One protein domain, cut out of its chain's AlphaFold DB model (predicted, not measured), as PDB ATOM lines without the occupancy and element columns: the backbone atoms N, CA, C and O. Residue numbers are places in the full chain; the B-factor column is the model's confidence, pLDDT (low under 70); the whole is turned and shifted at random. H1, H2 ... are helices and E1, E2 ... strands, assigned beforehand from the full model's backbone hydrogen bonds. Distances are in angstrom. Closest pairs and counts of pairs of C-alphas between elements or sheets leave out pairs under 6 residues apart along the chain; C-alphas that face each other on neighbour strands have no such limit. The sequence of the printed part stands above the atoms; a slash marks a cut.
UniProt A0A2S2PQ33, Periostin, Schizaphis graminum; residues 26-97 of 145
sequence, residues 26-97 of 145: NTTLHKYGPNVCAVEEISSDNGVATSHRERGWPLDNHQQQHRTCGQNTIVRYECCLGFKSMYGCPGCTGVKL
ATOM      1  N   ASN A  26     -43.740  34.964 -36.241       46.56
ATOM      2  CA  ASN A  26     -42.843  34.890 -35.078       46.56
ATOM      3  C   ASN A  26     -42.068  33.560 -35.102       46.56
ATOM      4  O   ASN A  26     -42.389  32.619 -34.389       46.56
ATOM      5  N   THR A  27     -41.062  33.474 -35.961       51.97
ATOM      6  CA  THR A  27     -40.088  32.376 -36.006       51.97
ATOM      7  C   THR A  27     -38.696  32.987 -35.893       51.97
ATOM      8  O   THR A  27     -38.484  34.078 -36.417       51.97
ATOM      9  N   THR A  28     -37.735  32.320 -35.257       47.72
ATOM     10  CA  THR A  28     -36.327  32.759 -35.097       47.72
ATOM     11  C   THR A  28     -35.657  33.243 -36.398       47.72
ATOM     12  O   THR A  28     -34.809  34.134 -36.352       47.72
ATOM     13  N   LEU A  29     -36.132  32.775 -37.560       48.00
ATOM     14  CA  LEU A  29     -35.796  33.261 -38.908       48.00
ATOM     15  C   LEU A  29     -36.032  34.778 -39.119       48.00
ATOM     16  O   LEU A  29     -35.364  35.409 -39.934       48.00
ATOM     17  N   HIS A  30     -36.973  35.382 -38.386       52.06
ATOM     18  CA  HIS A  30     -37.353  36.793 -38.528       52.06
ATOM     19  C   HIS A  30     -36.452  37.754 -37.745       52.06
ATOM     20  O   HIS A  30     -36.382  38.928 -38.098       52.06
ATOM     21  N   LYS A  31     -35.775  37.294 -36.682       67.00
ATOM     22  CA  LYS A  31     -35.022  38.197 -35.794       67.00
ATOM     23  C   LYS A  31     -33.747  38.724 -36.451       67.00
ATOM     24  O   LYS A  31     -33.407  39.889 -36.275       67.00
ATOM     25  N   TYR A  32     -33.058  37.866 -37.198       77.12
ATOM     26  CA  TYR A  32     -31.778  38.194 -37.829       77.12
ATOM     27  C   TYR A  32     -31.894  38.386 -39.349       77.12
ATOM     28  O   TYR A  32     -31.014  38.991 -39.952       77.12
ATOM     29  N   GLY A  33     -33.007  37.958 -39.954       83.94
ATOM     30  CA  GLY A  33     -33.251  38.052 -41.392       83.94
ATOM     31  C   GLY A  33     -32.758  36.824 -42.172       83.94
ATOM     32  O   GLY A  33     -32.195  35.892 -41.595       83.94
ATOM     33  N   PRO A  34     -32.995  36.787 -43.494       88.00
ATOM     34  CA  PRO A  34     -32.670  35.634 -44.329       88.00
ATOM     35  C   PRO A  34     -31.154  35.423 -44.465       88.00
ATOM     36  O   PRO A  34     -30.381  36.380 -44.440       88.00
ATOM     37  N   ASN A  35     -30.744  34.165 -44.664       88.38
ATOM     38  CA  ASN A  35     -29.361  33.737 -44.930       88.38
ATOM     39  C   ASN A  35     -28.321  34.208 -43.895       88.38
ATOM     40  O   ASN A  35     -27.162  34.471 -44.235       88.38
ATOM     41  N   VAL A  36     -28.734  34.309 -42.631       87.81
ATOM     42  CA  VAL A  36     -27.843  34.541 -41.490       87.81
ATOM     43  C   VAL A  36     -27.528  33.208 -40.818       87.81
ATOM     44  O   VAL A  36     -28.430  32.431 -40.506       87.81
ATOM     45  N   CYS A  37     -26.243  32.960 -40.596       86.00
ATOM     46  CA  CYS A  37     -25.704  31.763 -39.970       86.00
ATOM     47  C   CYS A  37     -25.217  32.089 -38.554       86.00
ATOM     48  O   CYS A  37     -24.686  33.176 -38.310       86.00
ATOM     49  N   ALA A  38     -25.386  31.139 -37.636       82.69
ATOM     50  CA  ALA A  38     -24.806  31.206 -36.302       82.69
ATOM     51  C   ALA A  38     -23.419  30.553 -36.327       82.69
ATOM     52  O   ALA A  38     -23.254  29.464 -36.874       82.69
ATOM     53  N   VAL A  39     -22.432  31.236 -35.763       81.19
ATOM     54  CA  VAL A  39     -21.059  30.774 -35.578       81.19
ATOM     55  C   VAL A  39     -20.799  30.692 -34.093       81.19
ATOM     56  O   VAL A  39     -20.841  31.711 -33.407       81.19
ATOM     57  N   GLU A  40     -20.524  29.497 -33.601       76.81
ATOM     58  CA  GLU A  40     -20.119  29.315 -32.213       76.81
ATOM     59  C   GLU A  40     -18.597  29.421 -32.088       76.81
ATOM     60  O   GLU A  40     -17.852  28.914 -32.921       76.81
ATOM     61  N   GLU A  41     -18.129  30.109 -31.051       77.19
ATOM     62  CA  GLU A  41     -16.718  30.194 -30.675       77.19
ATOM     63  C   GLU A  41     -16.568  29.747 -29.223       77.19
ATOM     64  O   GLU A  41     -17.306  30.211 -28.354       77.19
ATOM     65  N   ILE A  42     -15.608  28.870 -28.931       78.00
ATOM     66  CA  ILE A  42     -15.359  28.411 -27.562       78.00
ATOM     67  C   ILE A  42     -14.561  29.489 -26.825       78.00
ATOM     68  O   ILE A  42     -13.450  29.831 -27.233       78.00
ATOM     69  N   SER A  43     -15.103  30.028 -25.730       67.38
ATOM     70  CA  SER A  43     -14.349  30.937 -24.869       67.38
ATOM     71  C   SER A  43     -13.374  30.109 -24.036       67.38
ATOM     72  O   SER A  43     -13.797  29.422 -23.111       67.38
ATOM     73  N   SER A  44     -12.086  30.135 -24.376       61.53
ATOM     74  CA  SER A  44     -11.049  29.548 -23.522       61.53
ATOM     75  C   SER A  44     -10.786  30.462 -22.326       61.53
ATOM     76  O   SER A  44     -10.658  31.676 -22.502       61.53
ATOM     77  N   ASP A  45     -10.630  29.883 -21.134       58.66
ATOM     78  CA  ASP A  45     -10.326  30.590 -19.877       58.66
ATOM     79  C   ASP A  45      -9.043  31.462 -19.931       58.66
ATOM     80  O   ASP A  45      -8.860  32.345 -19.097       58.66
ATOM     81  N   ASN A  46      -8.187  31.294 -20.949       57.59
ATOM     82  CA  ASN A  46      -6.991  32.115 -21.194       57.59
ATOM     83  C   ASN A  46      -7.198  33.250 -22.223       57.59
ATOM     84  O   ASN A  46      -6.229  33.840 -22.699       57.59
ATOM     85  N   GLY A  47      -8.439  33.535 -22.632       52.69
ATOM     86  CA  GLY A  47      -8.765  34.580 -23.614       52.69
ATOM     87  C   GLY A  47      -8.415  34.240 -25.070       52.69
ATOM     88  O   GLY A  47      -8.757  34.997 -25.976       52.69
ATOM     89  N   VAL A  48      -7.776  33.093 -25.321       52.41
ATOM     90  CA  VAL A  48      -7.509  32.570 -26.666       52.41
ATOM     91  C   VAL A  48      -8.674  31.675 -27.067       52.41
ATOM     92  O   VAL A  48      -8.672  30.479 -26.790       52.41
ATOM     93  N   ALA A  49      -9.704  32.252 -27.682       53.19
ATOM     94  CA  ALA A  49     -10.786  31.462 -28.258       53.19
ATOM     95  C   ALA A  49     -10.201  30.506 -29.311       53.19
ATOM     96  O   ALA A  49      -9.702  30.951 -30.346       53.19
ATOM     97  N   THR A  50     -10.231  29.196 -29.057       49.84
ATOM     98  CA  THR A  50      -9.984  28.220 -30.118       49.84
ATOM     99  C   THR A  50     -11.200  28.287 -31.034       49.84
ATOM    100  O   THR A  50     -12.308  27.891 -30.671       49.84
ATOM    101  N   SER A  51     -11.027  28.907 -32.203       51.44
ATOM    102  CA  SER A  51     -12.114  29.178 -33.140       51.44
ATOM    103  C   SER A  51     -12.533  27.893 -33.858       51.44
ATOM    104  O   SER A  51     -12.252  27.694 -35.040       51.44
ATOM    105  N   HIS A  52     -13.208  26.988 -33.158       51.88
ATOM    106  CA  HIS A  52     -13.969  25.938 -33.820       51.88
ATOM    107  C   HIS A  52     -15.225  26.578 -34.400       51.88
ATOM    108  O   HIS A  52     -16.244  26.688 -33.734       51.88
ATOM    109  N   ARG A  53     -15.108  27.073 -35.638       54.66
ATOM    110  CA  ARG A  53     -16.176  27.776 -36.351       54.66
ATOM    111  C   ARG A  53     -17.237  26.787 -36.826       54.66
ATOM    112  O   ARG A  53     -17.290  26.436 -38.005       54.66
ATOM    113  N   GLU A  54     -18.089  26.336 -35.920       57.56
ATOM    114  CA  GLU A  54     -19.246  25.531 -36.292       57.56
ATOM    115  C   GLU A  54     -20.352  26.455 -36.800       57.56
ATOM    116  O   GLU A  54     -20.867  27.306 -36.077       57.56
ATOM    117  N   ARG A  55     -20.678  26.327 -38.093       56.97
ATOM    118  CA  ARG A  55     -21.810  27.036 -38.696       56.97
ATOM    119  C   ARG A  55     -23.061  26.192 -38.552       56.97
ATOM    120  O   ARG A  55     -23.275  25.265 -39.331       56.97
ATOM    121  N   GLY A  56     -23.874  26.541 -37.569       58.97
ATOM    122  CA  GLY A  56     -25.198  25.974 -37.366       58.97
ATOM    123  C   GLY A  56     -26.290  26.846 -37.985       58.97
ATOM    124  O   GLY A  56     -26.151  28.068 -38.117       58.97
ATOM    125  N   TRP A  57     -27.418  26.224 -38.333       52.62
ATOM    126  CA  TRP A  57     -28.671  26.971 -38.439       52.62
ATOM    127  C   TRP A  57     -29.028  27.528 -37.054       52.62
ATOM    128  O   TRP A  57     -28.752  26.848 -36.066       52.62
ATOM    129  N   PRO A  58     -29.645  28.722 -36.948       54.91
ATOM    130  CA  PRO A  58     -30.101  29.238 -35.661       54.91
ATOM    131  C   PRO A  58     -31.097  28.252 -35.033       54.91
ATOM    132  O   PRO A  58     -32.241  28.151 -35.482       54.91
ATOM    133  N   LEU A  59     -30.651  27.485 -34.037       57.03
ATOM    134  CA  LEU A  59     -31.512  26.583 -33.278       57.03
ATOM    135  C   LEU A  59     -32.455  27.425 -32.400       57.03
ATOM    136  O   LEU A  59     -32.086  28.498 -31.920       57.03
ATOM    137  N   ASP A  60     -33.705  26.979 -32.261       57.12
ATOM    138  CA  ASP A  60     -34.717  27.632 -31.424       57.12
ATOM    139  C   ASP A  60     -34.263  27.675 -29.951       57.12
ATOM    140  O   ASP A  60     -33.681  26.727 -29.432       57.12
ATOM    141  N   ASN A  61     -34.560  28.793 -29.287       58.12
ATOM    142  CA  ASN A  61     -34.156  29.235 -27.950       58.12
ATOM    143  C   ASN A  61     -34.647  28.357 -26.779       58.12
ATOM    144  O   ASN A  61     -34.590  28.788 -25.622       58.12
ATOM    145  N   HIS A  62     -35.130  27.141 -27.013       50.41
ATOM    146  CA  HIS A  62     -35.553  26.256 -25.937       50.41
ATOM    147  C   HIS A  62     -34.408  25.348 -25.490       50.41
ATOM    148  O   HIS A  62     -34.273  24.214 -25.927       50.41
ATOM    149  N   GLN A  63     -33.641  25.891 -24.539       55.28
ATOM    150  CA  GLN A  63     -32.616  25.228 -23.732       55.28
ATOM    151  C   GLN A  63     -31.406  24.718 -24.515       55.28
ATOM    152  O   GLN A  63     -31.451  23.664 -25.132       55.28
ATOM    153  N   GLN A  64     -30.263  25.359 -24.291       51.09
ATOM    154  CA  GLN A  64     -29.133  24.737 -23.598       51.09
ATOM    155  C   GLN A  64     -28.059  25.801 -23.396       51.09
ATOM    156  O   GLN A  64     -27.851  26.677 -24.227       51.09
ATOM    157  N   GLN A  65     -27.404  25.774 -22.243       54.84
ATOM    158  CA  GLN A  65     -26.164  26.518 -22.062       54.84
ATOM    159  C   GLN A  65     -25.213  26.008 -23.150       54.84
ATOM    160  O   GLN A  65     -24.850  24.834 -23.093       54.84
ATOM    161  N   HIS A  66     -24.885  26.827 -24.155       62.72
ATOM    162  CA  HIS A  66     -23.985  26.425 -25.236       62.72
ATOM    163  C   HIS A  66     -22.601  26.205 -24.621       62.72
ATOM    164  O   HIS A  66     -21.842  27.142 -24.368       62.72
ATOM    165  N   ARG A  67     -22.346  24.958 -24.223       69.62
ATOM    166  CA  ARG A  67     -21.098  24.522 -23.622       69.62
ATOM    167  C   ARG A  67     -20.528  23.405 -24.463       69.62
ATOM    168  O   ARG A  67     -21.068  22.302 -24.469       69.62
ATOM    169  N   THR A  68     -19.405  23.669 -25.107       73.25
ATOM    170  CA  THR A  68     -18.668  22.663 -25.870       73.25
ATOM    171  C   THR A  68     -17.488  22.220 -25.021       73.25
ATOM    172  O   THR A  68     -16.733  23.049 -24.522       73.25
ATOM    173  N   CYS A  69     -17.353  20.913 -24.779       80.00
ATOM    174  CA  CYS A  69     -16.304  20.361 -23.908       80.00
ATOM    175  C   CYS A  69     -16.280  20.974 -22.488       80.00
ATOM    176  O   CYS A  69     -15.221  21.143 -21.889       80.00
ATOM    177  N   GLY A  70     -17.449  21.344 -21.949       79.12
ATOM    178  CA  GLY A  70     -17.576  21.986 -20.634       79.12
ATOM    179  C   GLY A  70     -17.198  23.474 -20.594       79.12
ATOM    180  O   GLY A  70     -17.407  24.111 -19.563       79.12
ATOM    181  N   GLN A  71     -16.706  24.034 -21.701       79.12
ATOM    182  CA  GLN A  71     -16.361  25.447 -21.868       79.12
ATOM    183  C   GLN A  71     -17.565  26.220 -22.401       79.12
ATOM    184  O   GLN A  71     -18.287  25.700 -23.246       79.12
ATOM    185  N   ASN A  72     -17.787  27.452 -21.943       79.38
ATOM    186  CA  ASN A  72     -18.845  28.294 -22.508       79.38
ATOM    187  C   ASN A  72     -18.520  28.655 -23.967       79.38
ATOM    188  O   ASN A  72     -17.352  28.800 -24.334       79.38
ATOM    189  N   THR A  73     -19.545  28.829 -24.797       74.62
ATOM    190  CA  THR A  73     -19.380  29.331 -26.162       74.62
ATOM    191  C   THR A  73     -20.099  30.660 -26.363       74.62
ATOM    192  O   THR A  73     -21.078  30.994 -25.691       74.62
ATOM    193  N   ILE A  74     -19.566  31.464 -27.280       78.50
ATOM    194  CA  ILE A  74     -20.137  32.731 -27.720       78.50
ATOM    195  C   ILE A  74     -20.707  32.504 -29.115       78.50
ATOM    196  O   ILE A  74     -19.981  32.131 -30.034       78.50
ATOM    197  N   VAL A  75     -22.004  32.762 -29.279       77.75
ATOM    198  CA  VAL A  75     -22.678  32.679 -30.579       77.75
ATOM    199  C   VAL A  75     -22.579  34.029 -31.288       77.75
ATOM    200  O   VAL A  75     -23.087  35.044 -30.805       77.75
ATOM    201  N   ARG A  76     -21.950  34.047 -32.461       81.75
ATOM    202  CA  ARG A  76     -21.901  35.181 -33.387       81.75
ATOM    203  C   ARG A  76     -22.836  34.938 -34.562       81.75
ATOM    204  O   ARG A  76     -23.011  33.811 -34.998       81.75
ATOM    205  N   TYR A  77     -23.409  36.005 -35.100       83.12
ATOM    206  CA  TYR A  77     -24.258  35.932 -36.286       83.12
ATOM    207  C   TYR A  77     -23.565  36.625 -37.454       83.12
ATOM    208  O   TYR A  77     -23.187  37.791 -37.352       83.12
ATOM    209  N   GLU A  78     -23.414  35.908 -38.561       88.06
ATOM    210  CA  GLU A  78     -22.791  36.407 -39.786       88.06
ATOM    211  C   GLU A  78     -23.555  35.933 -41.026       88.06
ATOM    212  O   GLU A  78     -24.414  35.055 -40.953       88.06
ATOM    213  N   CYS A  79     -23.257  36.509 -42.191       90.75
ATOM    214  CA  CYS A  79     -23.842  36.010 -43.430       90.75
ATOM    215  C   CYS A  79     -23.353  34.598 -43.740       90.75
ATOM    216  O   CYS A  79     -22.154  34.318 -43.704       90.75
ATOM    217  N   CYS A  80     -24.289  33.729 -44.122       89.62
ATOM    218  CA  CYS A  80     -23.965  32.409 -44.634       89.62
ATOM    219  C   CYS A  80     -23.081  32.489 -45.891       89.62
ATOM    220  O   CYS A  80     -23.028  33.507 -46.593       89.62
ATOM    221  N   LEU A  81     -22.397  31.385 -46.208       89.50
ATOM    222  CA  LEU A  81     -21.596  31.301 -47.428       89.50
ATOM    223  C   LEU A  81     -22.433  31.577 -48.671       89.50
ATOM    224  O   LEU A  81     -23.558  31.108 -48.792       89.50
ATOM    225  N   GLY A  82     -21.851  32.333 -49.599       90.75
ATOM    226  CA  GLY A  82     -22.536  32.747 -50.820       90.75
ATOM    227  C   GLY A  82     -23.468  33.947 -50.645       90.75
ATOM    228  O   GLY A  82     -23.963  34.444 -51.649       90.75
ATOM    229  N   PHE A  83     -23.657  34.477 -49.433       93.31
ATOM    230  CA  PHE A  83     -24.518  35.637 -49.189       93.31
ATOM    231  C   PHE A  83     -23.750  36.839 -48.643       93.31
ATOM    232  O   PHE A  83     -22.655  36.721 -48.089       93.31
ATOM    233  N   LYS A  84     -24.327  38.023 -48.824       94.00
ATOM    234  CA  LYS A  84     -23.817  39.303 -48.332       94.00
ATOM    235  C   LYS A  84     -24.965  40.184 -47.849       94.00
ATOM    236  O   LYS A  84     -26.089  40.089 -48.350       94.00
ATOM    237  N   SER A  85     -24.675  41.054 -46.891       93.38
ATOM    238  CA  SER A  85     -25.615  42.088 -46.469       93.38
ATOM    239  C   SER A  85     -25.769  43.145 -47.563       93.38
ATOM    240  O   SER A  85     -24.867  43.381 -48.373       93.38
ATOM    241  N   MET A  86     -26.944  43.766 -47.600       93.75
ATOM    242  CA  MET A  86     -27.272  44.867 -48.500       93.75
ATOM    243  C   MET A  86     -27.765  46.034 -47.650       93.75
ATOM    244  O   MET A  86     -28.460  45.834 -46.653       93.75
ATOM    245  N   TYR A  87     -27.387  47.255 -48.023       91.19
ATOM    246  CA  TYR A  87     -27.756  48.445 -47.263       91.19
ATOM    247  C   TYR A  87     -29.281  48.602 -47.197       91.19
ATOM    248  O   TYR A  87     -29.961  48.515 -48.216       91.19
ATOM    249  N   GLY A  88     -29.811  48.826 -45.992       88.88
ATOM    250  CA  GLY A  88     -31.247  49.002 -45.767       88.88
ATOM    251  C   GLY A  88     -32.078  47.710 -45.755       88.88
ATOM    252  O   GLY A  88     -33.297  47.797 -45.634       88.88
ATOM    253  N   CYS A  89     -31.464  46.523 -45.845       87.56
ATOM    254  CA  CYS A  89     -32.162  45.237 -45.731       87.56
ATOM    255  C   CYS A  89     -31.725  44.465 -44.470       87.56
ATOM    256  O   CYS A  89     -30.529  44.403 -44.189       87.56
ATOM    257  N   PRO A  90     -32.655  43.835 -43.725       87.50
ATOM    258  CA  PRO A  90     -32.297  42.941 -42.628       87.50
ATOM    259  C   PRO A  90     -31.670  41.640 -43.155       87.50
ATOM    260  O   PRO A  90     -32.071  41.119 -44.199       87.50
ATOM    261  N   GLY A  91     -30.713  41.090 -42.407       88.75
ATOM    262  CA  GLY A  91     -30.015  39.851 -42.753       88.75
ATOM    263  C   GLY A  91     -29.122  39.962 -43.991       88.75
ATOM    264  O   GLY A  91     -28.480  40.984 -44.238       88.75
ATOM    265  N   CYS A  92     -29.058  38.877 -44.763       92.81
ATOM    266  CA  CYS A  92     -28.160  38.727 -45.905       92.81
ATOM    267  C   CYS A  92     -28.964  38.401 -47.167       92.81
ATOM    268  O   CYS A  92     -29.115  37.252 -47.579       92.81
ATOM    269  N   THR A  93     -29.526  39.442 -47.775       93.00
ATOM    270  CA  THR A  93     -30.372  39.334 -48.973       93.00
ATOM    271  C   THR A  93     -29.576  39.299 -50.277       93.00
ATOM    272  O   THR A  93     -30.085  38.833 -51.293       93.00
ATOM    273  N   GLY A  94     -28.333  39.784 -50.274       93.69
ATOM    274  CA  GLY A  94     -27.478  39.782 -51.454       93.69
ATOM    275  C   GLY A  94     -26.812  38.426 -51.665       93.69
ATOM    276  O   GLY A  94     -26.377  37.790 -50.709       93.69
ATOM    277  N   VAL A  95     -26.658  38.019 -52.923       94.88
ATOM    278  CA  VAL A  95     -25.908  36.814 -53.314       94.88
ATOM    279  C   VAL A  95     -24.519  37.227 -53.820       94.88
ATOM    280  O   VAL A  95     -24.367  38.240 -54.513       94.88
ATOM    281  N   LYS A  96     -23.482  36.491 -53.421       94.56
ATOM    282  CA  LYS A  96     -22.108  36.634 -53.917       94.56
ATOM    283  C   LYS A  96     -21.993  35.950 -55.281       94.56
ATOM    284  O   LYS A  96     -22.583  34.896 -55.493       94.56
ATOM    285  N   LEU A  97     -21.221  36.537 -56.194       92.31
ATOM    286  CA  LEU A  97     -20.924  35.879 -57.467       92.31
ATOM    287  C   LEU A  97     -20.091  34.619 -57.216       92.31
ATOM    288  O   LEU A  97     -19.186  34.628 -56.381       92.31
TER     289      LEU A  97
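This is residues 26 to 97 of the 145 residues of the protein "Periostin" of Schizaphis graminum (UniProt A0A2S2PQ33). Little regular structure: a strongly twisted ribbon of three strands, E2, E1 and E3, with a wide loop, residues 57 to 70, and a looped tail, residues 80 to 97, beyond E3; the tiny helix H1 comes before E1. The 72 printed residues run H1 E1 E2 E3, mostly strand, with only 27 in named elements. The sheet, E2 - E1 - E3, is antiparallel; the whole is loose, radius of gyration of the C-alphas 13.9 A, spanning 38 by 29 by 17 A.

Start at H1, residues 29 to 32, too short for an O i to N i+4 pair; its 1 O i to N i+3 pair is not within range. A tight link leads to E1, residues 36 to 42, which forms a hairpin with E2, residues 50 to 56; N 56 and O 38, 3.1 A apart, are within hydrogen-bond range. E3, residues 71 to 79, is antiparallel to E1 at 154 degrees, with N 39 and O 76 within hydrogen-bond range at 2.7 A. E2 and E3 are apart. H1 only grazes the sheet.

Find C-alpha 29 at (-35.796, 33.261, -38.908), where H1 begins. E1 runs 19.7 A, E2 17.0 A, and E3 25.1 A to C-alpha 79 at (-23.842, 36.010, -43.430).

The farthest C-alphas, Gly 70 and Leu 97, are 39.5 A apart. The printed part has no cut; the link E2 to E3 is long. Residues 26 to 31 and 43 to 67 have pLDDT under 70.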